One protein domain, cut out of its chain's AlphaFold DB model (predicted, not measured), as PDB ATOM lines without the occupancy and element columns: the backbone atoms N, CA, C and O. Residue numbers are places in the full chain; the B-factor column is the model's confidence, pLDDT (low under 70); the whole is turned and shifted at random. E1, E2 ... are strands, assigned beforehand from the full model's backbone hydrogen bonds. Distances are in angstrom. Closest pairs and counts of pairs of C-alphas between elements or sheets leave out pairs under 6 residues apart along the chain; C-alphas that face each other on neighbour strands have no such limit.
ATOM      1  N   ALA A  16      39.543  -6.132 -40.604       69.62
ATOM      2  CA  ALA A  16      38.300  -6.317 -39.887       69.62
ATOM      3  C   ALA A  16      37.389  -7.107 -40.812       69.62
ATOM      4  O   ALA A  16      37.005  -6.629 -41.881       69.62
ATOM      5  N   GLU A  17      37.115  -8.342 -40.425       82.31
ATOM      6  CA  GLU A  17      36.121  -9.171 -41.081       82.31
ATOM      7  C   GLU A  17      34.767  -8.818 -40.475       82.31
ATOM      8  O   GLU A  17      34.591  -8.835 -39.255       82.31
ATOM      9  N   TYR A  18      33.827  -8.416 -41.322       85.44
ATOM     10  CA  TYR A  18      32.458  -8.131 -40.913       85.44
ATOM     11  C   TYR A  18      31.517  -9.154 -41.517       85.44
ATOM     12  O   TYR A  18      31.701  -9.588 -42.646       85.44
ATOM     13  N   HIS A  19      30.486  -9.513 -40.777       89.00
ATOM     14  CA  HIS A  19      29.455 -10.439 -41.194       89.00
ATOM     15  C   HIS A  19      28.169  -9.640 -41.326       89.00
ATOM     16  O   HIS A  19      27.708  -9.031 -40.362       89.00
ATOM     17  N   ALA A  20      27.617  -9.614 -42.534       90.19
ATOM     18  CA  ALA A  20      26.375  -8.926 -42.842       90.19
ATOM     19  C   ALA A  20      25.284  -9.931 -43.204       90.19
ATOM     20  O   ALA A  20      25.475 -10.798 -44.060       90.19
ATOM     21  N   TYR A  21      24.125  -9.804 -42.569       91.88
ATOM     22  CA  TYR A  21      22.966 -10.648 -42.831       91.88
ATOM     23  C   TYR A  21      21.664  -9.949 -42.450       91.88
ATOM     24  O   TYR A  21      21.646  -9.034 -41.632       91.88
ATOM     25  N   PHE A  22      20.558 -10.392 -43.039       91.12
ATOM     26  CA  PHE A  22      19.227  -9.909 -42.714       91.12
ATOM     27  C   PHE A  22      18.527 -10.824 -41.718       91.12
ATOM     28  O   PHE A  22      18.526 -12.053 -41.858       91.12
ATOM     29  N   THR A  23      17.859 -10.198 -40.757       91.38
ATOM     30  CA  THR A  23      16.941 -10.849 -39.829       91.38
ATOM     31  C   THR A  23      15.534 -10.270 -39.941       91.38
ATOM     32  O   THR A  23      15.359  -9.108 -40.303       91.38
ATOM     33  N   ASP A  24      14.528 -11.079 -39.622       89.38
ATOM     34  CA  ASP A  24      13.140 -10.641 -39.403       89.38
ATOM     35  C   ASP A  24      13.011  -9.891 -38.058       89.38
ATOM     36  O   ASP A  24      13.967  -9.836 -37.275       89.38
ATOM     37  N   GLU A  25      11.823  -9.370 -37.751       87.50
ATOM     38  CA  GLU A  25      11.497  -8.748 -36.456       87.50
ATOM     39  C   GLU A  25      11.689  -9.681 -35.253       87.50
ATOM     40  O   GLU A  25      12.065  -9.233 -34.171       87.50
ATOM     41  N   ASP A  26      11.513 -10.985 -35.466       87.38
ATOM     42  CA  ASP A  26      11.721 -12.032 -34.459       87.38
ATOM     43  C   ASP A  26      13.214 -12.389 -34.278       87.38
ATOM     44  O   ASP A  26      13.578 -13.248 -33.480       87.38
ATOM     45  N   GLY A  27      14.116 -11.762 -35.046       84.38
ATOM     46  CA  GLY A  27      15.549 -12.078 -35.045       84.38
ATOM     47  C   GLY A  27      15.912 -13.334 -35.845       84.38
ATOM     48  O   GLY A  27      17.061 -13.773 -35.833       84.38
ATOM     49  N   LYS A  28      14.956 -13.915 -36.577       88.50
ATOM     50  CA  LYS A  28      15.196 -15.063 -37.457       88.50
ATOM     51  C   LYS A  28      16.045 -14.651 -38.659       88.50
ATOM     52  O   LYS A  28      15.689 -13.710 -39.358       88.50
ATOM     53  N   LEU A  29      17.115 -15.395 -38.944       89.62
ATOM     54  CA  LEU A  29      17.943 -15.212 -40.139       89.62
ATOM     55  C   LEU A  29      17.146 -15.533 -41.416       89.62
ATOM     56  O   LEU A  29      16.641 -16.648 -41.576       89.62
ATOM     57  N   ILE A  30      17.076 -14.567 -42.332       90.12
ATOM     58  CA  ILE A  30      16.285 -14.636 -43.577       90.12
ATOM     59  C   ILE A  30      17.121 -14.450 -44.850       90.12
ATOM     60  O   ILE A  30      16.582 -14.412 -45.956       90.12
ATOM     61  N   SER A  31      18.441 -14.345 -44.713       90.19
ATOM     62  CA  SER A  31      19.388 -14.267 -45.826       90.19
ATOM     63  C   SER A  31      20.574 -15.197 -45.607       90.19
ATOM     64  O   SER A  31      20.705 -15.812 -44.547       90.19
ATOM     65  N   ASN A  32      21.463 -15.286 -46.595       91.00
ATOM     66  CA  ASN A  32      22.811 -15.786 -46.341       91.00
ATOM     67  C   ASN A  32      23.615 -14.774 -45.507       91.00
ATOM     68  O   ASN A  32      23.323 -13.575 -45.506       91.00
ATOM     69  N   ASN A  33      24.640 -15.279 -44.824       89.06
ATOM     70  CA  ASN A  33      25.666 -14.457 -44.198       89.06
ATOM     71  C   ASN A  33      26.708 -14.078 -45.262       89.06
ATOM     72  O   ASN A  33      27.154 -14.938 -46.028       89.06
ATOM     73  N   VAL A  34      27.027 -12.792 -45.356       88.69
ATOM     74  CA  VAL A  34      28.050 -12.254 -46.252       88.69
ATOM     75  C   VAL A  34      29.234 -11.810 -45.416       88.69
ATOM     76  O   VAL A  34      29.108 -10.905 -44.594       88.69
ATOM     77  N   VAL A  35      30.388 -12.421 -45.674       86.38
ATOM     78  CA  VAL A  35      31.656 -12.028 -45.063       86.38
ATOM     79  C   VAL A  35      32.265 -10.893 -45.877       86.38
ATOM     80  O   VAL A  35      32.383 -10.965 -47.102       86.38
ATOM     81  N   ILE A  36      32.614  -9.819 -45.188       81.38
ATOM     82  CA  ILE A  36      33.132  -8.574 -45.729       81.38
ATOM     83  C   ILE A  36      34.534  -8.399 -45.173       81.38
ATOM     84  O   ILE A  36      34.729  -7.996 -44.027       81.38
ATOM     85  N   GLU A  37      35.524  -8.670 -46.009       76.38
ATOM     86  CA  GLU A  37      36.922  -8.471 -45.659       76.38
ATOM     87  C   GLU A  37      37.294  -6.996 -45.860       76.38
ATOM     88  O   GLU A  37      37.509  -6.526 -46.983       76.38
ATOM     89  N   LEU A  62       5.478  -7.502 -46.410       74.50
ATOM     90  CA  LEU A  62       5.731  -6.052 -46.430       74.50
ATOM     91  C   LEU A  62       5.343  -5.358 -45.122       74.50
ATOM     92  O   LEU A  62       5.867  -4.303 -44.794       74.50
ATOM     93  N   ASP A  63       4.425  -5.972 -44.378       79.19
ATOM     94  CA  ASP A  63       3.999  -5.509 -43.055       79.19
ATOM     95  C   ASP A  63       5.072  -5.758 -41.981       79.19
ATOM     96  O   ASP A  63       5.073  -5.133 -40.923       79.19
ATOM     97  N   LYS A  64       6.012  -6.667 -42.268       82.31
ATOM     98  CA  LYS A  64       7.083  -7.031 -41.353       82.31
ATOM     99  C   LYS A  64       8.291  -6.130 -41.509       82.31
ATOM    100  O   LYS A  64       8.650  -5.703 -42.608       82.31
ATOM    101  N   LYS A  65       8.964  -5.903 -40.384       84.31
ATOM    102  CA  LYS A  65      10.230  -5.178 -40.342       84.31
ATOM    103  C   LYS A  65      11.393  -6.141 -40.480       84.31
ATOM    104  O   LYS A  65      11.448  -7.163 -39.798       84.31
ATOM    105  N   TYR A  66      12.353  -5.762 -41.310       88.56
ATOM    106  CA  TYR A  66      13.601  -6.488 -41.458       88.56
ATOM    107  C   TYR A  66      14.743  -5.657 -40.906       88.56
ATOM    108  O   TYR A  66      14.682  -4.430 -40.844       88.56
ATOM    109  N   TYR A  67      15.803  -6.333 -40.500       90.38
ATOM    110  CA  TYR A  67      16.966  -5.701 -39.911       90.38
ATOM    111  C   TYR A  67      18.208  -6.223 -40.611       90.38
ATOM    112  O   TYR A  67      18.453  -7.427 -40.635       90.38
ATOM    113  N   LEU A  68      18.999  -5.319 -41.182       88.75
ATOM    114  CA  LEU A  68      20.351  -5.634 -41.617       88.75
ATOM    115  C   LEU A  68      21.254  -5.599 -40.387       88.75
ATOM    116  O   LEU A  68      21.450  -4.542 -39.782       88.75
ATOM    117  N   VAL A  69      21.799  -6.748 -40.024       90.25
ATOM    118  CA  VAL A  69      22.748  -6.902 -38.928       90.25
ATOM    119  C   VAL A  69      24.149  -6.983 -39.515       90.25
ATOM    120  O   VAL A  69      24.401  -7.769 -40.427       90.25
ATOM    121  N   ILE A  70      25.045  -6.142 -39.006       87.50
ATOM    122  CA  ILE A  70      26.464  -6.118 -39.345       87.50
ATOM    123  C   ILE A  70      27.242  -6.302 -38.051       87.50
ATOM    124  O   ILE A  70      27.265  -5.416 -37.194       87.50
ATOM    125  N   GLU A  71      27.893  -7.444 -37.915       87.12
ATOM    126  CA  GLU A  71      28.755  -7.755 -36.781       87.12
ATOM    127  C   GLU A  71      30.206  -7.877 -37.225       87.12
ATOM    128  O   GLU A  71      30.483  -8.135 -38.393       87.12
ATOM    129  N   ARG A  72      31.145  -7.628 -36.316       83.56
ATOM    130  CA  ARG A  72      32.572  -7.760 -36.597       83.56
ATOM    131  C   ARG A  72      33.080  -9.049 -35.972       83.56
ATOM    132  O   ARG A  72      32.997  -9.209 -34.756       83.56
ATOM    133  N   GLU A  73      33.655  -9.911 -36.796       81.00
ATOM    134  CA  GLU A  73      34.228 -11.176 -36.353       81.00
ATOM    135  C   GLU A  73      35.367 -10.906 -35.355       81.00
ATOM    136  O   GLU A  73      36.229 -10.042 -35.564       81.00
ATOM    137  N   GLY A  74      35.333 -11.601 -34.218       75.25
ATOM    138  CA  GLY A  74      36.344 -11.481 -33.162       75.25
ATOM    139  C   GLY A  74      36.340 -10.169 -32.364       75.25
ATOM    140  O   GLY A  74      37.270  -9.937 -31.592       75.25
ATOM    141  N   SER A  75      35.328  -9.307 -32.516       73.19
ATOM    142  CA  SER A  75      35.184  -8.085 -31.709       73.19
ATOM    143  C   SER A  75      34.047  -8.209 -30.703       73.19
ATOM    144  O   SER A  75      32.972  -8.693 -31.024       73.19
ATOM    145  N   THR A  76      34.260  -7.719 -29.482       74.69
ATOM    146  CA  THR A  76      33.232  -7.662 -28.423       74.69
ATOM    147  C   THR A  76      32.257  -6.490 -28.599       74.69
ATOM    148  O   THR A  76      31.487  -6.180 -27.692       74.69
ATOM    149  N   GLU A  77      32.344  -5.786 -29.728       78.75
ATOM    150  CA  GLU A  77      31.486  -4.654 -30.061       78.75
ATOM    151  C   GLU A  77      30.068  -5.141 -30.373       78.75
ATOM    152  O   GLU A  77      29.877  -6.195 -30.980       78.75
ATOM    153  N   GLU A  78      29.060  -4.364 -29.973       80.81
ATOM    154  CA  GLU A  78      27.674  -4.706 -30.276       80.81
ATOM    155  C   GLU A  78      27.429  -4.692 -31.795       80.81
ATOM    156  O   GLU A  78      27.865  -3.763 -32.489       80.81
ATOM    157  N   PRO A  79      26.716  -5.699 -32.332       84.50
ATOM    158  CA  PRO A  79      26.416  -5.764 -33.750       84.50
ATOM    159  C   PRO A  79      25.540  -4.577 -34.148       84.50
ATOM    160  O   PRO A  79      24.528  -4.276 -33.509       84.50
ATOM    161  N   LYS A  80      25.907  -3.903 -35.237       85.88
ATOM    162  CA  LYS A  80      25.122  -2.785 -35.756       85.88
ATOM    163  C   LYS A  80      23.891  -3.322 -36.460       85.88
ATOM    164  O   LYS A  80      24.001  -4.159 -37.349       85.88
ATOM    165  N   ARG A  81      22.724  -2.809 -36.086       88.75
ATOM    166  CA  ARG A  81      21.444  -3.177 -36.690       88.75
ATOM    167  C   ARG A  81      20.855  -1.969 -37.391       88.75
ATOM    168  O   ARG A  81      20.716  -0.909 -36.782       88.75
ATOM    169  N   PHE A  82      20.503  -2.138 -38.653       85.44
ATOM    170  CA  PHE A  82      19.842  -1.128 -39.462       85.44
ATOM    171  C   PHE A  82      18.444  -1.626 -39.799       85.44
ATOM    172  O   PHE A  82      18.299  -2.689 -40.398       85.44
ATOM    173  N   GLU A  83      17.419  -0.877 -39.393       85.56
ATOM    174  CA  GLU A  83      16.040  -1.181 -39.777       85.56
ATOM    175  C   GLU A  83      15.886  -0.980 -41.288       85.56
ATOM    176  O   GLU A  83      16.276   0.053 -41.838       85.56
ATOM    177  N   TYR A  84      15.342  -1.993 -41.951       81.25
ATOM    178  CA  TYR A  84      15.084  -2.011 -43.375       81.25
ATOM    179  C   TYR A  84      13.621  -2.369 -43.615       81.25
ATOM    180  O   TYR A  84      13.172  -3.489 -43.359       81.25
ATOM    181  N   SER A  85      12.880  -1.402 -44.138       73.31
ATOM    182  CA  SER A  85      11.529  -1.615 -44.642       73.31
ATOM    183  C   SER A  85      11.646  -2.013 -46.106       73.31
ATOM    184  O   SER A  85      12.142  -1.231 -46.917       73.31
ATOM    185  N   MET A  86      11.234  -3.233 -46.452       71.56
ATOM    186  CA  MET A  86      11.164  -3.633 -47.856       71.56
ATOM    187  C   MET A  86      10.037  -2.849 -48.521       71.56
ATOM    188  O   MET A  86       8.867  -3.126 -48.288       71.56
ATOM    189  N   ASP A  87      10.390  -1.865 -49.339       65.88
ATOM    190  CA  ASP A  87       9.445  -1.191 -50.222       65.88
ATOM    191  C   ASP A  87       9.377  -2.007 -51.523       65.88
ATOM    192  O   ASP A  87      10.200  -1.830 -52.424       65.88
ATOM    193  N   LEU A  88       8.458  -2.983 -51.614       57.34
ATOM    194  CA  LEU A  88       8.065  -3.456 -52.944       57.34
ATOM    195  C   LEU A  88       7.221  -2.348 -53.567       57.34
ATOM    196  O   LEU A  88       6.032  -2.223 -53.274       57.34
ATOM    197  N   ILE A  89       7.848  -1.573 -54.446       54.34
ATOM    198  CA  ILE A  89       7.133  -0.728 -55.394       54.34
ATOM    199  C   ILE A  89       6.314  -1.686 -56.272       54.34
ATOM    200  O   ILE A  89       6.882  -2.477 -57.028       54.34
ATOM    201  N   ASN A  90       4.998  -1.677 -56.070       42.16
ATOM    202  CA  ASN A  90       4.015  -2.444 -56.840       42.16
ATOM    203  C   ASN A  90       3.885  -1.872 -58.257       42.16
ATOM    204  O   ASN A  90       3.849  -0.623 -58.368       42.16
TER     205      ASN A  90
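What this domain is: This is residues 16 to 37 and 62 to 90 of the 90 residues of an uncharacterized protein of Lactobacillus taiwanensis (UniProt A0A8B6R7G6). Two hairpins, E1 with E2 and E3 with E4, sit side by side in one strongly twisted sheet, and a tail, residues 85 to 90, runs on beyond E4. The 51 printed residues have four named strands, in sheet order E2, E1, E3, E4, antiparallel throughout, and no named helix. The class is all strand, with under half of the residues, 24, in named elements. The whole is only just loose, close to compact: radius of gyration of the C-alphas 12.1 A, spans 40 by 19 by 14 A.

Where its parts are: Find C-alpha 17 at (36.121, -9.171, -41.081); E1, residues 17 to 24, runs 23.1 A from there. E3, residues 66 to 72, covers 19.6 A, and E2, residues 34 to 37, 9.7 A. E4, residues 80 to 84, covers 12.6 A, ending at (15.084, -2.011, -43.375).

How they stand to each other: Inner strands E1 and E3 are antiparallel at 160 degrees; look at N 19 and O 71, 2.8 A apart. Edge strand E2 pairs with E1 through N 36 and O 18, 2.7 A; edge strand E4 with E3 through N 68 and O 82, 2.8 A. E2 and E4 are apart.

The domain as a whole: The C-alphas farthest apart, of Thr 76 and Asn 90, are separated by 41.1 A. Residues 38 to 61 are cut out, leaving 31.3 A between C-alphas 37 and 62. Residues 16 and 87 to 90 have pLDDT under 70.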